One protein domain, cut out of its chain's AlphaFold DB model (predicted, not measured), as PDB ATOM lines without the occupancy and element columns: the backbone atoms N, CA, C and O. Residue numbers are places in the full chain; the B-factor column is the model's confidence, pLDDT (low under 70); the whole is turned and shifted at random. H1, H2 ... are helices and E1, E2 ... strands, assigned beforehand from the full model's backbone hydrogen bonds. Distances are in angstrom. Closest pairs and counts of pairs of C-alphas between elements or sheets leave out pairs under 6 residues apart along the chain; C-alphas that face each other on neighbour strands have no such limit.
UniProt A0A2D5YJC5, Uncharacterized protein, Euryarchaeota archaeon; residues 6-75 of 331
ATOM      1  N   VAL A   6      -8.413  -4.500 -44.853       86.62
ATOM      2  CA  VAL A   6      -6.995  -4.809 -45.070       86.62
ATOM      3  C   VAL A   6      -6.897  -6.090 -45.889       86.62
ATOM      4  O   VAL A   6      -7.590  -7.067 -45.603       86.62
ATOM      5  N   VAL A   7      -6.046  -6.080 -46.912       87.38
ATOM      6  CA  VAL A   7      -5.769  -7.240 -47.764       87.38
ATOM      7  C   VAL A   7      -4.276  -7.529 -47.708       87.38
ATOM      8  O   VAL A   7      -3.468  -6.640 -47.957       87.38
ATOM      9  N   VAL A   8      -3.921  -8.766 -47.383       87.38
ATOM     10  CA  VAL A   8      -2.546  -9.261 -47.347       87.38
ATOM     11  C   VAL A   8      -2.403 -10.344 -48.411       87.38
ATOM     12  O   VAL A   8      -3.123 -11.339 -48.383       87.38
ATOM     13  N   ALA A   9      -1.484 -10.144 -49.351       84.88
ATOM     14  CA  ALA A   9      -1.051 -11.161 -50.305       84.88
ATOM     15  C   ALA A   9       0.352 -11.627 -49.889       84.88
ATOM     16  O   ALA A   9       1.345 -10.971 -50.203       84.88
ATOM     17  N   GLY A  10       0.421 -12.699 -49.100       81.75
ATOM     18  CA  GLY A  10       1.643 -13.197 -48.471       81.75
ATOM     19  C   GLY A  10       1.388 -13.866 -47.118       81.75
ATOM     20  O   GLY A  10       0.275 -13.840 -46.591       81.75
ATOM     21  N   ASN A  11       2.444 -14.459 -46.559       81.50
ATOM     22  CA  ASN A  11       2.388 -15.156 -45.273       81.50
ATOM     23  C   ASN A  11       2.433 -14.162 -44.102       81.50
ATOM     24  O   ASN A  11       3.181 -13.183 -44.142       81.50
ATOM     25  N   VAL A  12       1.675 -14.439 -43.040       79.69
ATOM     26  CA  VAL A  12       1.639 -13.640 -41.806       79.69
ATOM     27  C   VAL A  12       2.127 -14.497 -40.644       79.69
ATOM     28  O   VAL A  12       1.523 -15.516 -40.317       79.69
ATOM     29  N   SER A  13       3.221 -14.082 -40.007       64.69
ATOM     30  CA  SER A  13       3.715 -14.695 -38.773       64.69
ATOM     31  C   SER A  13       3.047 -14.078 -37.536       64.69
ATOM     32  O   SER A  13       2.709 -12.894 -37.519       64.69
ATOM     33  N   GLY A  14       2.875 -14.882 -36.483       67.25
ATOM     34  CA  GLY A  14       2.231 -14.463 -35.232       67.25
ATOM     35  C   GLY A  14       0.698 -14.498 -35.279       67.25
ATOM     36  O   GLY A  14       0.105 -15.145 -36.141       67.25
ATOM     37  N   ASP A  15       0.054 -13.810 -34.331       68.38
ATOM     38  CA  ASP A  15      -1.405 -13.857 -34.160       68.38
ATOM     39  C   ASP A  15      -2.122 -12.834 -35.050       68.38
ATOM     40  O   ASP A  15      -2.319 -11.664 -34.688       68.38
ATOM     41  N   ALA A  16      -2.550 -13.283 -36.228       72.31
ATOM     42  CA  ALA A  16      -3.329 -12.462 -37.142       72.31
ATOM     43  C   ALA A  16      -4.655 -12.008 -36.497       72.31
ATOM     44  O   ALA A  16      -5.361 -12.777 -35.849       72.31
ATOM     45  N   ALA A  17      -5.010 -10.736 -36.700       71.81
ATOM     46  CA  ALA A  17      -6.252 -10.116 -36.218       71.81
ATOM     47  C   ALA A  17      -6.465 -10.053 -34.687       71.81
ATOM     48  O   ALA A  17      -7.511  -9.561 -34.265       71.81
ATOM     49  N   ARG A  18      -5.483 -10.427 -33.850       66.75
ATOM     50  CA  ARG A  18      -5.585 -10.459 -32.371       66.75
ATOM     51  C   ARG A  18      -6.143  -9.182 -31.723       66.75
ATOM     52  O   ARG A  18      -6.819  -9.245 -30.702       66.75
ATOM     53  N   TYR A  19      -5.880  -8.019 -32.321       64.19
ATOM     54  CA  TYR A  19      -6.293  -6.702 -31.807       64.19
ATOM     55  C   TYR A  19      -7.163  -5.918 -32.796       64.19
ATOM     56  O   TYR A  19      -7.172  -4.682 -32.823       64.19
ATOM     57  N   MET A  20      -7.860  -6.622 -33.681       72.69
ATOM     58  CA  MET A  20      -8.836  -6.009 -34.564       72.69
ATOM     59  C   MET A  20     -10.100  -5.671 -33.756       72.69
ATOM     60  O   MET A  20     -10.728  -6.538 -33.163       72.69
ATOM     61  N   THR A  21     -10.425  -4.382 -33.697       62.09
ATOM     62  CA  THR A  21     -11.565  -3.778 -32.990       62.09
ATOM     63  C   THR A  21     -12.653  -3.290 -33.956       62.09
ATOM     64  O   THR A  21     -13.626  -2.696 -33.514       62.09
ATOM     65  N   GLY A  22     -12.475  -3.519 -35.265       67.81
ATOM     66  CA  GLY A  22     -13.451  -3.260 -36.326       67.81
ATOM     67  C   GLY A  22     -12.867  -3.482 -37.729       67.81
ATOM     68  O   GLY A  22     -11.648  -3.439 -37.909       67.81
ATOM     69  N   GLY A  23     -13.731  -3.701 -38.729       80.19
ATOM     70  CA  GLY A  23     -13.381  -3.863 -40.153       80.19
ATOM     71  C   GLY A  23     -13.212  -5.317 -40.641       80.19
ATOM     72  O   GLY A  23     -13.639  -6.257 -39.971       80.19
ATOM     73  N   LYS A  24     -12.639  -5.511 -41.842       86.94
ATOM     74  CA  LYS A  24     -12.406  -6.830 -42.474       86.94
ATOM     75  C   LYS A  24     -10.937  -7.043 -42.847       86.94
ATOM     76  O   LYS A  24     -10.332  -6.169 -43.462       86.94
ATOM     77  N   LEU A  25     -10.388  -8.210 -42.524       88.12
ATOM     78  CA  LEU A  25      -9.036  -8.619 -42.915       88.12
ATOM     79  C   LEU A  25      -9.119  -9.812 -43.872       88.12
ATOM     80  O   LEU A  25      -9.784 -10.795 -43.559       88.12
ATOM     81  N   PHE A  26      -8.445  -9.730 -45.019       89.56
ATOM     82  CA  PHE A  26      -8.323 -10.819 -45.988       89.56
ATOM     83  C   PHE A  26      -6.855 -11.198 -46.160       89.56
ATOM     84  O   PHE A  26      -6.043 -10.330 -46.468       89.56
ATOM     85  N   ILE A  27      -6.515 -12.475 -45.993       89.75
ATOM     86  CA  ILE A  27      -5.146 -12.987 -46.134       89.75
ATOM     87  C   ILE A  27      -5.137 -14.071 -47.212       89.75
ATOM     88  O   ILE A  27      -5.915 -15.020 -47.133       89.75
ATOM     89  N   ALA A  28      -4.273 -13.918 -48.214       87.75
ATOM     90  CA  ALA A  28      -3.922 -14.954 -49.179       87.75
ATOM     91  C   ALA A  28      -2.471 -15.386 -48.938       87.75
ATOM     92  O   ALA A  28      -1.540 -14.746 -49.426       87.75
ATOM     93  N   GLY A  29      -2.301 -16.444 -48.149       84.06
ATOM     94  CA  GLY A  29      -1.015 -16.983 -47.707       84.06
ATOM     95  C   GLY A  29      -1.164 -17.782 -46.411       84.06
ATOM     96  O   GLY A  29      -2.274 -17.924 -45.891       84.06
ATOM     97  N   ASP A  30      -0.050 -18.289 -45.891       80.06
ATOM     98  CA  ASP A  30      -0.015 -19.029 -44.629       80.06
ATOM     99  C   ASP A  30      -0.069 -18.078 -43.433       80.06
ATOM    100  O   ASP A  30       0.632 -17.065 -43.386       80.06
ATOM    101  N   PHE A  31      -0.871 -18.427 -42.435       84.25
ATOM    102  CA  PHE A  31      -0.900 -17.746 -41.148       84.25
ATOM    103  C   PHE A  31      -1.457 -18.678 -40.081       84.25
ATOM    104  O   PHE A  31      -2.143 -19.655 -40.390       84.25
ATOM    105  N   THR A  32      -1.191 -18.359 -38.818       77.25
ATOM    106  CA  THR A  32      -1.864 -19.017 -37.702       77.25
ATOM    107  C   THR A  32      -3.251 -18.393 -37.552       77.25
ATOM    108  O   THR A  32      -3.343 -17.207 -37.213       77.25
ATOM    109  N   PRO A  33      -4.342 -19.127 -37.845       67.50
ATOM    110  CA  PRO A  33      -5.677 -18.582 -37.687       67.50
ATOM    111  C   PRO A  33      -5.944 -18.282 -36.207       67.50
ATOM    112  O   PRO A  33      -5.536 -19.069 -35.354       67.50
ATOM    113  N   PRO A  34      -6.633 -17.171 -35.886       67.94
ATOM    114  CA  PRO A  34      -7.072 -16.920 -34.517       67.94
ATOM    115  C   PRO A  34      -7.999 -18.053 -34.047       67.94
ATOM    116  O   PRO A  34      -8.659 -18.679 -34.877       67.94
ATOM    117  N   ASP A  35      -8.112 -18.274 -32.732       61.72
ATOM    118  CA  ASP A  35      -8.876 -19.382 -32.106       61.72
ATOM    119  C   ASP A  35     -10.337 -19.509 -32.581       61.72
ATOM    120  O   ASP A  35     -10.970 -20.559 -32.505       61.72
ATOM    121  N   ILE A  36     -10.872 -18.417 -33.113       57.81
ATOM    122  CA  ILE A  36     -12.247 -18.241 -33.580       57.81
ATOM    123  C   ILE A  36     -12.417 -18.658 -35.056       57.81
ATOM    124  O   ILE A  36     -13.520 -18.649 -35.608       57.81
ATOM    125  N   GLY A  37     -11.308 -19.041 -35.693       65.00
ATOM    126  CA  GLY A  37     -11.203 -19.516 -37.061       65.00
ATOM    127  C   GLY A  37     -11.165 -18.399 -38.105       65.00
ATOM    128  O   GLY A  37     -11.727 -17.316 -37.943       65.00
ATOM    129  N   ALA A  38     -10.529 -18.694 -39.236       76.06
ATOM    130  CA  ALA A  38     -10.655 -17.913 -40.457       76.06
ATOM    131  C   ALA A  38     -11.622 -18.620 -41.411       76.06
ATOM    132  O   ALA A  38     -11.614 -19.847 -41.525       76.06
ATOM    133  N   LYS A  39     -12.481 -17.857 -42.092       82.94
ATOM    134  CA  LYS A  39     -13.432 -18.423 -43.058       82.94
ATOM    135  C   LYS A  39     -12.950 -18.147 -44.474       82.94
ATOM    136  O   LYS A  39     -12.450 -17.054 -44.727       82.94
ATOM    137  N   PRO A  40     -13.131 -19.069 -45.431       83.50
ATOM    138  CA  PRO A  40     -12.912 -18.749 -46.834       83.50
ATOM    139  C   PRO A  40     -13.746 -17.523 -47.218       83.50
ATOM    140  O   PRO A  40     -14.940 -17.469 -46.911       83.50
ATOM    141  N   ALA A  41     -13.130 -16.539 -47.876       82.62
ATOM    142  CA  ALA A  41     -13.847 -15.354 -48.332       82.62
ATOM    143  C   ALA A  41     -14.991 -15.763 -49.273       82.62
ATOM    144  O   ALA A  41     -14.794 -16.591 -50.170       82.62
ATOM    145  N   SER A  42     -16.180 -15.183 -49.081       84.88
ATOM    146  CA  SER A  42     -17.344 -15.490 -49.920       84.88
ATOM    147  C   SER A  42     -17.114 -15.058 -51.380       84.88
ATOM    148  O   SER A  42     -16.303 -14.165 -51.633       84.88
ATOM    149  N   PRO A  43     -17.834 -15.618 -52.372       81.81
ATOM    150  CA  PRO A  43     -17.649 -15.248 -53.780       81.81
ATOM    151  C   PRO A  43     -17.812 -13.744 -54.060       81.81
ATOM    152  O   PRO A  43     -17.095 -13.183 -54.890       81.81
ATOM    153  N   ALA A  44     -18.717 -13.074 -53.339       83.88
ATOM    154  CA  ALA A  44     -18.914 -11.630 -53.443       83.88
ATOM    155  C   ALA A  44     -17.717 -10.845 -52.881       83.88
ATOM    156  O   ALA A  44     -17.242  -9.906 -53.514       83.88
ATOM    157  N   GLU A  45     -17.193 -11.257 -51.725       84.88
ATOM    158  CA  GLU A  45     -16.023 -10.634 -51.100       84.88
ATOM    159  C   GLU A  45     -14.752 -10.870 -51.910       84.88
ATOM    160  O   GLU A  45     -13.999  -9.928 -52.135       84.88
ATOM    161  N   ARG A  46     -14.559 -12.087 -52.437       84.19
ATOM    162  CA  ARG A  46     -13.460 -12.408 -53.356       84.19
ATOM    163  C   ARG A  46     -13.465 -11.464 -54.551       84.19
ATOM    164  O   ARG A  46     -12.435 -10.881 -54.856       84.19
ATOM    165  N   LYS A  47     -14.620 -11.234 -55.184       84.56
ATOM    166  CA  LYS A  47     -14.716 -10.322 -56.334       84.56
ATOM    167  C   LYS A  47     -14.328  -8.883 -55.976       84.56
ATOM    168  O   LYS A  47     -13.670  -8.217 -56.771       84.56
ATOM    169  N   ILE A  48     -14.713  -8.411 -54.790       85.25
ATOM    170  CA  ILE A  48     -14.364  -7.070 -54.299       85.25
ATOM    171  C   ILE A  48     -12.857  -6.965 -54.036       85.25
ATOM    172  O   ILE A  48     -12.222  -6.023 -54.498       85.25
ATOM    173  N   VAL A  49     -12.278  -7.947 -53.342       86.31
ATOM    174  CA  VAL A  49     -10.849  -7.986 -52.991       86.31
ATOM    175  C   VAL A  49      -9.973  -8.128 -54.239       86.31
ATOM    176  O   VAL A  49      -8.994  -7.403 -54.385       86.31
ATOM    177  N   GLN A  50     -10.352  -8.992 -55.182       86.94
ATOM    178  CA  GLN A  50      -9.643  -9.154 -56.456       86.94
ATOM    179  C   GLN A  50      -9.671  -7.867 -57.288       86.94
ATOM    180  O   GLN A  50      -8.643  -7.481 -57.838       86.94
ATOM    181  N   LYS A  51     -10.815  -7.169 -57.343       87.19
ATOM    182  CA  LYS A  51     -10.911  -5.869 -58.021       87.19
ATOM    183  C   LYS A  51     -10.021  -4.822 -57.350       87.19
ATOM    184  O   LYS A  51      -9.313  -4.105 -58.045       87.19
ATOM    185  N   LEU A  52     -10.017  -4.778 -56.016       86.38
ATOM    186  CA  LEU A  52      -9.171  -3.866 -55.245       86.38
ATOM    187  C   LEU A  52      -7.680  -4.098 -55.536       86.38
ATOM    188  O   LEU A  52      -6.940  -3.138 -55.721       86.38
ATOM    189  N   LEU A  53      -7.242  -5.355 -55.619       85.62
ATOM    190  CA  LEU A  53      -5.857  -5.701 -55.954       85.62
ATOM    191  C   LEU A  53      -5.495  -5.308 -57.392       85.62
ATOM    192  O   LEU A  53      -4.448  -4.699 -57.603       85.62
ATOM    193  N   GLN A  54      -6.385  -5.564 -58.354       87.31
ATOM    194  CA  GLN A  54      -6.193  -5.160 -59.754       87.31
ATOM    195  C   GLN A  54      -6.082  -3.639 -59.907       87.31
ATOM    196  O   GLN A  54      -5.227  -3.161 -60.648       87.31
ATOM    197  N   GLU A  55      -6.903  -2.875 -59.178       88.94
ATOM    198  CA  GLU A  55      -6.840  -1.405 -59.137       88.94
ATOM    199  C   GLU A  55      -5.485  -0.893 -58.620       88.94
ATOM    200  O   GLU A  55      -5.052   0.190 -59.008       88.94
ATOM    201  N   HIS A  56      -4.790  -1.690 -57.804       84.25
ATOM    202  CA  HIS A  56      -3.462  -1.390 -57.263       84.25
ATOM    203  C   HIS A  56      -2.329  -2.124 -58.007       84.25
ATOM    204  O   HIS A  56      -1.197  -2.156 -57.529       84.25
ATOM    205  N   GLY A  57      -2.609  -2.694 -59.187       82.38
ATOM    206  CA  GLY A  57      -1.611  -3.318 -60.063       82.38
ATOM    207  C   GLY A  57      -1.123  -4.701 -59.618       82.38
ATOM    208  O   GLY A  57      -0.102  -5.170 -60.117       82.38
ATOM    209  N   ILE A  58      -1.829  -5.360 -58.697       82.12
ATOM    210  CA  ILE A  58      -1.516  -6.713 -58.225       82.12
ATOM    211  C   ILE A  58      -2.406  -7.704 -58.979       82.12
ATOM    212  O   ILE A  58      -3.631  -7.574 -58.948       82.12
ATOM    213  N   ASP A  59      -1.807  -8.701 -59.638       84.06
ATOM    214  CA  ASP A  59      -2.554  -9.788 -60.279       84.06
ATOM    215  C   ASP A  59      -3.103 -10.746 -59.210       84.06
ATOM    216  O   ASP A  59      -2.322 -11.371 -58.488       84.06
ATOM    217  N   PRO A  60      -4.434 -10.873 -59.064       80.81
ATOM    218  CA  PRO A  60      -5.008 -11.709 -58.029       80.81
ATOM    219  C   PRO A  60      -5.222 -13.169 -58.467       80.81
ATOM    220  O   PRO A  60      -5.835 -13.938 -57.718       80.81
ATOM    221  N   GLN A  61      -4.803 -13.564 -59.677       80.69
ATOM    222  CA  GLN A  61      -4.965 -14.938 -60.154       80.69
ATOM    223  C   GLN A  61      -4.221 -15.936 -59.253       80.69
ATOM    224  O   GLN A  61      -3.039 -15.788 -58.968       80.69
ATOM    225  N   GLY A  62      -4.934 -16.972 -58.797       77.00
ATOM    226  CA  GLY A  62      -4.378 -18.014 -57.925       77.00
ATOM    227  C   GLY A  62      -4.318 -17.666 -56.432       77.00
ATOM    228  O   GLY A  62      -3.882 -18.503 -55.648       77.00
ATOM    229  N   LEU A  63      -4.777 -16.478 -56.015       82.06
ATOM    230  CA  LEU A  63      -4.840 -16.107 -54.599       82.06
ATOM    231  C   LEU A  63      -6.141 -16.595 -53.944       82.06
ATOM    232  O   LEU A  63      -7.242 -16.167 -54.311       82.06
ATOM    233  N   ASP A  64      -6.011 -17.445 -52.924       84.12
ATOM    234  CA  ASP A  64      -7.124 -17.904 -52.090       84.12
ATOM    235  C   ASP A  64      -7.190 -17.130 -50.773       84.12
ATOM    236  O   ASP A  64      -6.387 -17.324 -49.863       84.12
ATOM    237  N   PHE A  65      -8.191 -16.256 -50.662       86.50
ATOM    238  CA  PHE A  65      -8.361 -15.404 -49.490       86.50
ATOM    239  C   PHE A  65      -9.148 -16.093 -48.378       86.50
ATOM    240  O   PHE A  65     -10.284 -16.550 -48.577       86.50
ATOM    241  N   GLN A  66      -8.580 -16.056 -47.179       87.50
ATOM    242  CA  GLN A  66      -9.281 -16.294 -45.926       87.50
ATOM    243  C   GLN A  66      -9.650 -14.949 -45.290       87.50
ATOM    244  O   GLN A  66      -8.825 -14.041 -45.203       87.50
ATOM    245  N   GLY A  67     -10.915 -14.800 -44.906       84.62
ATOM    246  CA  GLY A  67     -11.483 -13.608 -44.294       84.62
ATOM    247  C   GLY A  67     -11.628 -13.746 -42.780       84.62
ATOM    248  O   GLY A  67     -12.102 -14.767 -42.272       84.62
ATOM    249  N   ILE A  68     -11.273 -12.679 -42.072       83.81
ATOM    250  CA  ILE A  68     -11.454 -12.513 -40.630       83.81
ATOM    251  C   ILE A  68     -12.308 -11.255 -40.410       83.81
ATOM    252  O   ILE A  68     -12.066 -10.211 -41.022       83.81
ATOM    253  N   SER A  69     -13.345 -11.358 -39.570       74.31
ATOM    254  CA  SER A  69     -14.304 -10.273 -39.297       74.31
ATOM    255  C   SER A  69     -14.574 -10.114 -37.801       74.31
ATOM    256  O   SER A  69     -14.460 -11.074 -37.044       74.31
ATOM    257  N   GLU A  70     -14.963  -8.906 -37.383       62.84
ATOM    258  CA  GLU A  70     -15.207  -8.547 -35.976       62.84
ATOM    259  C   GLU A  70     -16.224  -9.455 -35.272       62.84
ATOM    260  O   GLU A  70     -15.993  -9.836 -34.133       62.84
ATOM    261  N   THR A  71     -17.291  -9.898 -35.947       56.59
ATOM    262  CA  THR A  71     -18.279 -10.817 -35.348       56.59
ATOM    263  C   THR A  71     -17.675 -12.145 -34.891       56.59
ATOM    264  O   THR A  71     -18.250 -12.804 -34.031       56.59
ATOM    265  N   ALA A  72     -16.532 -12.543 -35.460       52.31
ATOM    266  CA  ALA A  72     -15.758 -13.669 -34.954       52.31
ATOM    267  C   ALA A  72     -14.976 -13.256 -33.690       52.31
ATOM    268  O   ALA A  72     -15.027 -13.949 -32.690       52.31
ATOM    269  N   ILE A  73     -14.344 -12.079 -33.689       51.75
ATOM    270  CA  ILE A  73     -13.472 -11.561 -32.614       51.75
ATOM    271  C   ILE A  73     -14.230 -11.186 -31.335       51.75
ATOM    272  O   ILE A  73     -13.710 -11.374 -30.238       51.75
ATOM    273  N   SER A  74     -15.483 -10.744 -31.440       46.09
ATOM    274  CA  SER A  74     -16.338 -10.442 -30.282       46.09
ATOM    275  C   SER A  74     -16.708 -11.665 -29.428       46.09
ATOM    276  O   SER A  74     -17.323 -11.486 -28.383       46.09
ATOM    277  N   GLN A  75     -16.364 -12.889 -29.856       44.94
ATOM    278  CA  GLN A  75     -16.546 -14.117 -29.071       44.94
ATOM    279  C   GLN A  75     -15.304 -14.540 -28.281       44.94
ATOM    280  O   GLN A  75     -15.315 -15.619 -27.690       44.94
TER     281      GLN A  75
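Overview. This is residues 6 to 75 of the 331 residues of an uncharacterized protein of Euryarchaeota archaeon (UniProt A0A2D5YJC5). A small three-stranded sheet has one longer helix, H1, lying across one face, while a short helix, H2, only grazes the sheet. A long loop, residues 29 to 42, folds back past the sheet and pairs briefly with the edge strand E4 through residues 39 to 40; strand E2 lies away from the sheet. The printed part has 70 residues, with four named strands and two named helices in the order E1 E2 E3 H1 E4 H2. The mixed sheet has the order E1 E3 E4, and the class is mixed, helices and strands. The whole is compact, with a radius of gyration of the C-alphas of 11.8 A and spans of 34 by 23 by 17 A.

Arrangement. The inner strand E3, residues 22 to 28, is parallel to E1, residues 6 to 9, at 9 degrees, with N 8 and O 26 within hydrogen-bond range at 2.8 A. E3 is antiparallel to E4, residues 66 to 69, at 172 degrees, with N 68 and O 25 at 2.8 A. H1, residues 43 to 55, is on the sheet at a height of 10.4 A, across the strands at 77 degrees to E1 on the local plane; the closest C-alphas of H1 and E1 are those of Val 49 and Val 7, 7.3 A apart. H2, residues 70 to 73, only grazes the sheet; its closest C-alpha pair with E3 is Glu 70 and Gly 22, 5.6 A. E2, residues 12 to 15, pairs with no named strand and is apart from H1. In H1 every O i to N i+4 pair is within hydrogen-bond range; H2 is too short for such a pair, and its one O i to N i+3 pair is within range.

Along the chain. E3 is 19.8 A long, H1 18.4 A, E4 10.3 A, E1 10.2 A, E2 8.2 A and H2 4.8 A. E1 begins at C-alpha 6 (-6.995, -4.809, -45.070), and H2 ends at C-alpha 73 (-13.472, -11.561, -32.614).

Size, cuts and confidence. The two C-alphas farthest apart, of Gly 57 and Gln 75, are 36.1 A apart. The printed part has no cut, and the link from E3 to H1 is long. Mean pLDDT of the printed part is 77.5; it is under 70 at residues 13 to 15, 18 to 19, 21 to 22, 33 to 37 and 70 to 75.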